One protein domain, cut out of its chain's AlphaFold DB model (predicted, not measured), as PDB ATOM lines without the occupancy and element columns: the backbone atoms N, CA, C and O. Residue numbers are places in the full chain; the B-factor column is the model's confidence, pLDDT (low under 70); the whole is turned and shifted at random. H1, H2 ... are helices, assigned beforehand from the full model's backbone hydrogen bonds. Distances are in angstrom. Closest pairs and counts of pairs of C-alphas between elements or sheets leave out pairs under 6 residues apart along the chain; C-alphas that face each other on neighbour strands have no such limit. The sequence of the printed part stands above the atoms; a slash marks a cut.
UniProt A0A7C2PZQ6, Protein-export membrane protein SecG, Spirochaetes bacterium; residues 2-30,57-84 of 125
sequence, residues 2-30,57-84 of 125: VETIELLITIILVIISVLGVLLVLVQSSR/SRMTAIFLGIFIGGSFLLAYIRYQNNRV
ATOM      1  N   VAL A   2     133.324 110.225  63.949       68.06
ATOM      2  CA  VAL A   2     133.538 110.053  65.393       68.06
ATOM      3  C   VAL A   2     133.734 111.403  66.099       68.06
ATOM      4  O   VAL A   2     133.077 111.636  67.108       68.06
ATOM      5  N   GLU A   3     134.470 112.360  65.507       76.69
ATOM      6  CA  GLU A   3     134.584 113.727  66.059       76.69
ATOM      7  C   GLU A   3     133.231 114.425  66.254       76.69
ATOM      8  O   GLU A   3     133.007 115.093  67.262       76.69
ATOM      9  N   THR A   4     132.301 114.268  65.307       82.69
ATOM     10  CA  THR A   4     130.964 114.870  65.409       82.69
ATOM     11  C   THR A   4     130.148 114.261  66.544       82.69
ATOM     12  O   THR A   4     129.392 114.976  67.192       82.69
ATOM     13  N   ILE A   5     130.326 112.966  66.824       81.31
ATOM     14  CA  ILE A   5     129.637 112.270  67.920       81.31
ATOM     15  C   ILE A   5     130.210 112.716  69.269       81.31
ATOM     16  O   ILE A   5     129.458 113.007  70.196       81.31
ATOM     17  N   GLU A   6     131.531 112.854  69.365       76.75
ATOM     18  CA  GLU A   6     132.192 113.343  70.575       76.75
ATOM     19  C   GLU A   6     131.802 114.780  70.937       76.75
ATOM     20  O   GLU A   6     131.530 115.081  72.105       76.75
ATOM     21  N   LEU A   7     131.741 115.665  69.939       81.69
ATOM     22  CA  LEU A   7     131.310 117.047  70.131       81.69
ATOM     23  C   LEU A   7     129.843 117.104  70.577       81.69
ATOM     24  O   LEU A   7     129.511 117.849  71.498       81.69
ATOM     25  N   LEU A   8     128.981 116.273  69.981       83.31
ATOM     26  CA  LEU A   8     127.560 116.196  70.320       83.31
ATOM     27  C   LEU A   8     127.343 115.757  71.776       83.31
ATOM     28  O   LEU A   8     126.594 116.398  72.512       83.31
ATOM     29  N   ILE A   9     128.040 114.702  72.207       77.75
ATOM     30  CA  ILE A   9     127.978 114.184  73.582       77.75
ATOM     31  C   ILE A   9     128.504 115.227  74.571       77.75
ATOM     32  O   ILE A   9     127.902 115.443  75.620       77.75
ATOM     33  N   THR A  10     129.590 115.921  74.223       79.56
ATOM     34  CA  THR A  10     130.172 116.972  75.069       79.56
ATOM     35  C   THR A  10     129.214 118.149  75.235       79.56
ATOM     36  O   THR A  10     128.996 118.610  76.352       79.56
ATOM     37  N   ILE A  11     128.600 118.614  74.145       81.81
ATOM     38  CA  ILE A  11     127.639 119.724  74.169       81.81
ATOM     39  C   ILE A  11     126.415 119.361  75.013       81.81
ATOM     40  O   ILE A  11     126.000 120.147  75.862       81.81
ATOM     41  N   ILE A  12     125.871 118.156  74.833       83.44
ATOM     42  CA  ILE A  12     124.730 117.669  75.614       83.44
ATOM     43  C   ILE A  12     125.078 117.579  77.102       83.44
ATOM     44  O   ILE A  12     124.307 118.044  77.940       83.44
ATOM     45  N   LEU A  13     126.253 117.045  77.439       74.56
ATOM     46  CA  LEU A  13     126.705 116.957  78.826       74.56
ATOM     47  C   LEU A  13     126.906 118.335  79.452       74.56
ATOM     48  O   LEU A  13     126.478 118.542  80.582       74.56
ATOM     49  N   VAL A  14     127.487 119.291  78.726       81.00
ATOM     50  CA  VAL A  14     127.651 120.673  79.200       81.00
ATOM     51  C   VAL A  14     126.296 121.333  79.444       81.00
ATOM     52  O   VAL A  14     126.103 121.953  80.486       81.00
ATOM     53  N   ILE A  15     125.330 121.165  78.541       82.94
ATOM     54  CA  ILE A  15     123.988 121.740  78.697       82.94
ATOM     55  C   ILE A  15     123.276 121.145  79.919       82.94
ATOM     56  O   ILE A  15     122.739 121.891  80.734       82.94
ATOM     57  N   ILE A  16     123.314 119.820  80.098       75.62
ATOM     58  CA  ILE A  16     122.715 119.141  81.261       75.62
ATOM     59  C   ILE A  16     123.423 119.543  82.558       75.62
ATOM     60  O   ILE A  16     122.780 119.730  83.586       75.62
ATOM     61  N   SER A  17     124.742 119.715  82.505       75.81
ATOM     62  CA  SER A  17     125.573 120.169  83.617       75.81
ATOM     63  C   SER A  17     125.161 121.588  84.043       75.81
ATOM     64  O   SER A  17     124.796 121.807  85.197       75.81
ATOM     65  N   VAL A  18     125.088 122.535  83.107       76.19
ATOM     66  CA  VAL A  18     124.668 123.920  83.381       76.19
ATOM     67  C   VAL A  18     123.219 123.987  83.869       76.19
ATOM     68  O   VAL A  18     122.937 124.670  84.853       76.19
ATOM     69  N   LEU A  19     122.299 123.250  83.241       77.06
ATOM     70  CA  LEU A  19     120.906 123.177  83.686       77.06
ATOM     71  C   LEU A  19     120.790 122.554  85.082       77.06
ATOM     72  O   LEU A  19     120.046 123.068  85.909       77.06
ATOM     73  N   GLY A  20     121.557 121.504  85.381       68.81
ATOM     74  CA  GLY A  20     121.608 120.879  86.703       68.81
ATOM     75  C   GLY A  20     122.096 121.839  87.788       68.81
ATOM     76  O   GLY A  20     121.502 121.899  88.862       68.81
ATOM     77  N   VAL A  21     123.109 122.658  87.486       72.00
ATOM     78  CA  VAL A  21     123.579 123.731  88.378       72.00
ATOM     79  C   VAL A  21     122.495 124.782  88.584       72.00
ATOM     80  O   VAL A  21     122.199 125.128  89.722       72.00
ATOM     81  N   LEU A  22     121.854 125.261  87.516       71.75
ATOM     82  CA  LEU A  22     120.780 126.254  87.616       71.75
ATOM     83  C   LEU A  22     119.579 125.732  88.418       71.75
ATOM     84  O   LEU A  22     119.027 126.469  89.232       71.75
ATOM     85  N   LEU A  23     119.215 124.457  88.254       67.50
ATOM     86  CA  LEU A  23     118.180 123.799  89.055       67.50
ATOM     87  C   LEU A  23     118.578 123.711  90.536       67.50
ATOM     88  O   LEU A  23     117.751 123.972  91.407       67.50
ATOM     89  N   VAL A  24     119.844 123.407  90.826       71.19
ATOM     90  CA  VAL A  24     120.409 123.404  92.185       71.19
ATOM     91  C   VAL A  24     120.402 124.804  92.813       71.19
ATOM     92  O   VAL A  24     120.065 124.951  93.992       71.19
ATOM     93  N   LEU A  25     120.710 125.848  92.035       67.44
ATOM     94  CA  LEU A  25     120.646 127.239  92.492       67.44
ATOM     95  C   LEU A  25     119.201 127.668  92.774       67.44
ATOM     96  O   LEU A  25     118.930 128.286  93.804       67.44
ATOM     97  N   VAL A  26     118.260 127.301  91.900       68.12
ATOM     98  CA  VAL A  26     116.827 127.581  92.084       68.12
ATOM     99  C   VAL A  26     116.266 126.871  93.317       68.12
ATOM    100  O   VAL A  26     115.402 127.420  93.994       68.12
ATOM    101  N   GLN A  27     116.789 125.698  93.676       65.44
ATOM    102  CA  GLN A  27     116.391 124.996  94.900       65.44
ATOM    103  C   GLN A  27     116.952 125.639  96.189       65.44
ATOM    104  O   GLN A  27     116.468 125.315  97.271       65.44
ATOM    105  N   SER A  28     117.900 126.587  96.093       55.97
ATOM    106  CA  SER A  28     118.494 127.316  97.234       55.97
ATOM    107  C   SER A  28     118.016 128.770  97.398       55.97
ATOM    108  O   SER A  28     118.376 129.418  98.378       55.97
ATOM    109  N   SER A  29     117.177 129.307  96.505       50.25
ATOM    110  CA  SER A  29     116.660 130.689  96.624       50.25
ATOM    111  C   SER A  29     115.531 130.849  97.652       50.25
ATOM    112  O   SER A  29     115.118 131.962  97.970       50.25
ATOM    113  N   ARG A  30     115.067 129.739  98.233       56.03
ATOM    114  CA  ARG A  30     114.162 129.697  99.390       56.03
ATOM    115  C   ARG A  30     114.942 129.286 100.645       56.03
ATOM    116  O   ARG A  30     114.596 128.333 101.333       56.03
ATOM    117  N   SER A  57     120.149 122.431 102.613       68.00
ATOM    118  CA  SER A  57     121.233 123.326 102.183       68.00
ATOM    119  C   SER A  57     122.605 122.654 102.288       68.00
ATOM    120  O   SER A  57     123.396 122.703 101.347       68.00
ATOM    121  N   ARG A  58     122.869 121.932 103.388       67.62
ATOM    122  CA  ARG A  58     124.129 121.189 103.566       67.62
ATOM    123  C   ARG A  58     124.272 120.042 102.567       67.62
ATOM    124  O   ARG A  58     125.349 119.873 102.002       67.62
ATOM    125  N   MET A  59     123.198 119.292 102.311       66.56
ATOM    126  CA  MET A  59     123.193 118.239 101.287       66.56
ATOM    127  C   MET A  59     123.465 118.816  99.894       66.56
ATOM    128  O   MET A  59     124.333 118.317  99.182       66.56
ATOM    129  N   THR A  60     122.801 119.913  99.529       71.50
ATOM    130  CA  THR A  60     122.986 120.564  98.228       71.50
ATOM    131  C   THR A  60     124.375 121.187  98.077       71.50
ATOM    132  O   THR A  60     124.963 121.090  97.004       71.50
ATOM    133  N   ALA A  61     124.953 121.757  99.139       71.19
ATOM    134  CA  ALA A  61     126.318 122.288  99.117       71.19
ATOM    135  C   ALA A  61     127.363 121.189  98.865       71.19
ATOM    136  O   ALA A  61     128.290 121.381  98.079       71.19
ATOM    137  N   ILE A  62     127.183 120.015  99.478       74.69
ATOM    138  CA  ILE A  62     128.039 118.846  99.237       74.69
ATOM    139  C   ILE A  62     127.874 118.360  97.790       74.69
ATOM    140  O   ILE A  62     128.869 118.145  97.099       74.69
ATOM    141  N   PHE A  63     126.634 118.254  97.303       70.00
ATOM    142  CA  PHE A  63     126.347 117.883  95.913       70.00
ATOM    143  C   PHE A  63     126.964 118.862  94.905       70.00
ATOM    144  O   PHE A  63     127.561 118.427  93.923       70.00
ATOM    145  N   LEU A  64     126.881 120.169  95.163       73.94
ATOM    146  CA  LEU A  64     127.481 121.205  94.322       73.94
ATOM    147  C   LEU A  64     129.013 121.118  94.324       73.94
ATOM    148  O   LEU A  64     129.631 121.214  93.264       73.94
ATOM    149  N   GLY A  65     129.629 120.883  95.486       80.75
ATOM    150  CA  GLY A  65     131.075 120.689  95.596       80.75
ATOM    151  C   GLY A  65     131.562 119.479  94.796       80.75
ATOM    152  O   GLY A  65     132.512 119.588  94.019       80.75
ATOM    153  N   ILE A  66     130.868 118.344  94.918       78.69
ATOM    154  CA  ILE A  66     131.175 117.125  94.155       78.69
ATOM    155  C   ILE A  66     130.965 117.357  92.658       78.69
ATOM    156  O   ILE A  66     131.768 116.903  91.848       78.69
ATOM    157  N   PHE A  67     129.921 118.088  92.275       74.81
ATOM    158  CA  PHE A  67     129.625 118.381  90.880       74.81
ATOM    159  C   PHE A  67     130.693 119.265  90.222       74.81
ATOM    160  O   PHE A  67     131.156 118.956  89.123       74.81
ATOM    161  N   ILE A  68     131.125 120.336  90.895       75.56
ATOM    162  CA  ILE A  68     132.199 121.208  90.395       75.56
ATOM    163  C   ILE A  68     133.508 120.417  90.298       75.56
ATOM    164  O   ILE A  68     134.186 120.475  89.270       75.56
ATOM    165  N   GLY A  69     133.829 119.621  91.325       83.38
ATOM    166  CA  GLY A  69     134.996 118.741  91.314       83.38
ATOM    167  C   GLY A  69     134.945 117.703  90.188       83.38
ATOM    168  O   GLY A  69     135.932 117.503  89.487       83.38
ATOM    169  N   GLY A  70     133.783 117.090  89.959       73.56
ATOM    170  CA  GLY A  70     133.555 116.119  88.889       73.56
ATOM    171  C   GLY A  70     133.652 116.736  87.496       73.56
ATOM    172  O   GLY A  70     134.261 116.142  86.610       73.56
ATOM    173  N   SER A  71     133.131 117.952  87.309       72.69
ATOM    174  CA  SER A  71     133.274 118.708  86.060       72.69
ATOM    175  C   SER A  71     134.746 118.997  85.754       72.69
ATOM    176  O   SER A  71     135.212 118.723  84.647       72.69
ATOM    177  N   PHE A  72     135.517 119.434  86.754       80.31
ATOM    178  CA  PHE A  72     136.961 119.631  86.615       80.31
ATOM    179  C   PHE A  72     137.713 118.326  86.340       80.31
ATOM    180  O   PHE A  72     138.611 118.309  85.502       80.31
ATOM    181  N   LEU A  73     137.345 117.228  87.005       79.38
ATOM    182  CA  LEU A  73     138.002 115.935  86.828       79.38
ATOM    183  C   LEU A  73     137.752 115.352  85.431       79.38
ATOM    184  O   LEU A  73     138.689 114.894  84.782       79.38
ATOM    185  N   LEU A  74     136.516 115.422  84.927       72.69
ATOM    186  CA  LEU A  74     136.189 115.010  83.558       72.69
ATOM    187  C   LEU A  74     136.834 115.934  82.522       72.69
ATOM    188  O   LEU A  74     137.341 115.444  81.515       72.69
ATOM    189  N   ALA A  75     136.863 117.249  82.765       68.19
ATOM    190  CA  ALA A  75     137.571 118.194  81.908       68.19
ATOM    191  C   ALA A  75     139.076 117.902  81.877       68.19
ATOM    192  O   ALA A  75     139.682 117.955  80.813       68.19
ATOM    193  N   TYR A  76     139.669 117.535  83.013       76.38
ATOM    194  CA  TYR A  76     141.078 117.176  83.116       76.38
ATOM    195  C   TYR A  76     141.396 115.861  82.398       76.38
ATOM    196  O   TYR A  76     142.348 115.805  81.622       76.38
ATOM    197  N   ILE A  77     140.580 114.820  82.586       71.94
ATOM    198  CA  ILE A  77     140.731 113.548  81.868       71.94
ATOM    199  C   ILE A  77     140.531 113.763  80.366       71.94
ATOM    200  O   ILE A  77     141.324 113.267  79.574       71.94
ATOM    201  N   ARG A  78     139.540 114.562  79.948       65.62
ATOM    202  CA  ARG A  78     139.327 114.902  78.531       65.62
ATOM    203  C   ARG A  78     140.463 115.751  77.964       65.62
ATOM    204  O   ARG A  78     140.890 115.521  76.838       65.62
ATOM    205  N   TYR A  79     141.010 116.675  78.749       65.44
ATOM    206  CA  TYR A  79     142.205 117.432  78.387       65.44
ATOM    207  C   TYR A  79     143.421 116.517  78.212       65.44
ATOM    208  O   TYR A  79     144.177 116.697  77.262       65.44
ATOM    209  N   GLN A  80     143.600 115.505  79.066       63.09
ATOM    210  CA  GLN A  80     144.658 114.510  78.891       63.09
ATOM    211  C   GLN A  80     144.414 113.588  77.690       63.09
ATOM    212  O   GLN A  80     145.353 113.318  76.946       63.09
ATOM    213  N   ASN A  81     143.174 113.163  77.444       57.38
ATOM    214  CA  ASN A  81     142.831 112.332  76.288       57.38
ATOM    215  C   ASN A  81     143.026 113.084  74.959       57.38
ATOM    216  O   ASN A  81     143.416 112.481  73.968       57.38
ATOM    217  N   ASN A  82     142.872 114.412  74.957       55.41
ATOM    218  CA  ASN A  82     143.231 115.273  73.826       55.41
ATOM    219  C   ASN A  82     144.754 115.480  73.661       55.41
ATOM    220  O   ASN A  82     145.176 116.136  72.710       55.41
ATOM    221  N   ARG A  83     145.594 114.957  74.569       52.50
ATOM    222  CA  ARG A  83     147.068 115.021  74.493       52.50
ATOM    223  C   ARG A  83     147.731 113.681  74.163       52.50
ATOM    224  O   ARG A  83     148.955 113.642  74.064       52.50
ATOM    225  N   VAL A  84     146.963 112.618  73.913       52.38
ATOM    226  CA  VAL A  84     147.487 111.324  73.434       52.38
ATOM    227  C   VAL A  84     147.128 111.111  71.959       52.38
ATOM    228  O   VAL A  84     146.485 110.143  71.592       52.38
TER     229      VAL A  84
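AT A GLANCE: This is residues 2 to 30 and 57 to 84 of the 125 residues of the protein "Protein-export membrane protein SecG" of Spirochaetes bacterium (UniProt A0A7C2PZQ6). Two long, straight helices, H1 and H2, lie side by side and run opposite ways, nearing each other toward the end of H1 and the start of H2 and spreading slightly toward the other end. Together they make a rod whose C-alphas span 44 by 19 by 10 A. The printed part has 57 residues, with H1 before H2 along the chain and no named strand; the class is all helix. The whole is loose, with a radius of gyration of the C-alphas of 14.0 A.

HOW THE PARTS SIT: Begin with H1, residues 2 to 26, and then look at H2, residues 57 to 81. Their lines stand at a shallow tilt of 17 degrees, and they run opposite ways. Their centres are 13.2 A apart. They only just touch, with 3 pairs of C-alphas within 8 A, through residues 21 to 24 of H1 and residues 60 to 64 of H2 alone. Look there for the closest C-alphas of the two helices, those of Val 24 and Thr 60, 7.2 A apart. In H1 and H2 every O i to N i+4 pair is within hydrogen-bond range.

IN THESE COORDINATES: Find C-alpha 2 at (133.538, 110.053, 65.393); from there H1 runs 36.0 A to C-alpha 26 at (116.827, 127.581, 92.084). After the cut, H2 begins at C-alpha 57 and runs 35.5 A to C-alpha 81 at (142.831, 112.332, 76.288).

THE WHOLE: The two C-alphas farthest apart are those of Arg 30 and Val 84, 46.1 A. Residues 2 to 12, which belong to H1, stand free, and so do residues 72 to 84, of which 72 to 81 belong to H2. Residues 31 to 56 are not printed, and C-alphas 30 and 57 are 9.9 A apart across this cut. In the B-factor column the mean pLDDT of the printed part is 71.8; 20 residues are under 70, among them residues 25 to 30, 57 to 59 and 78 to 84.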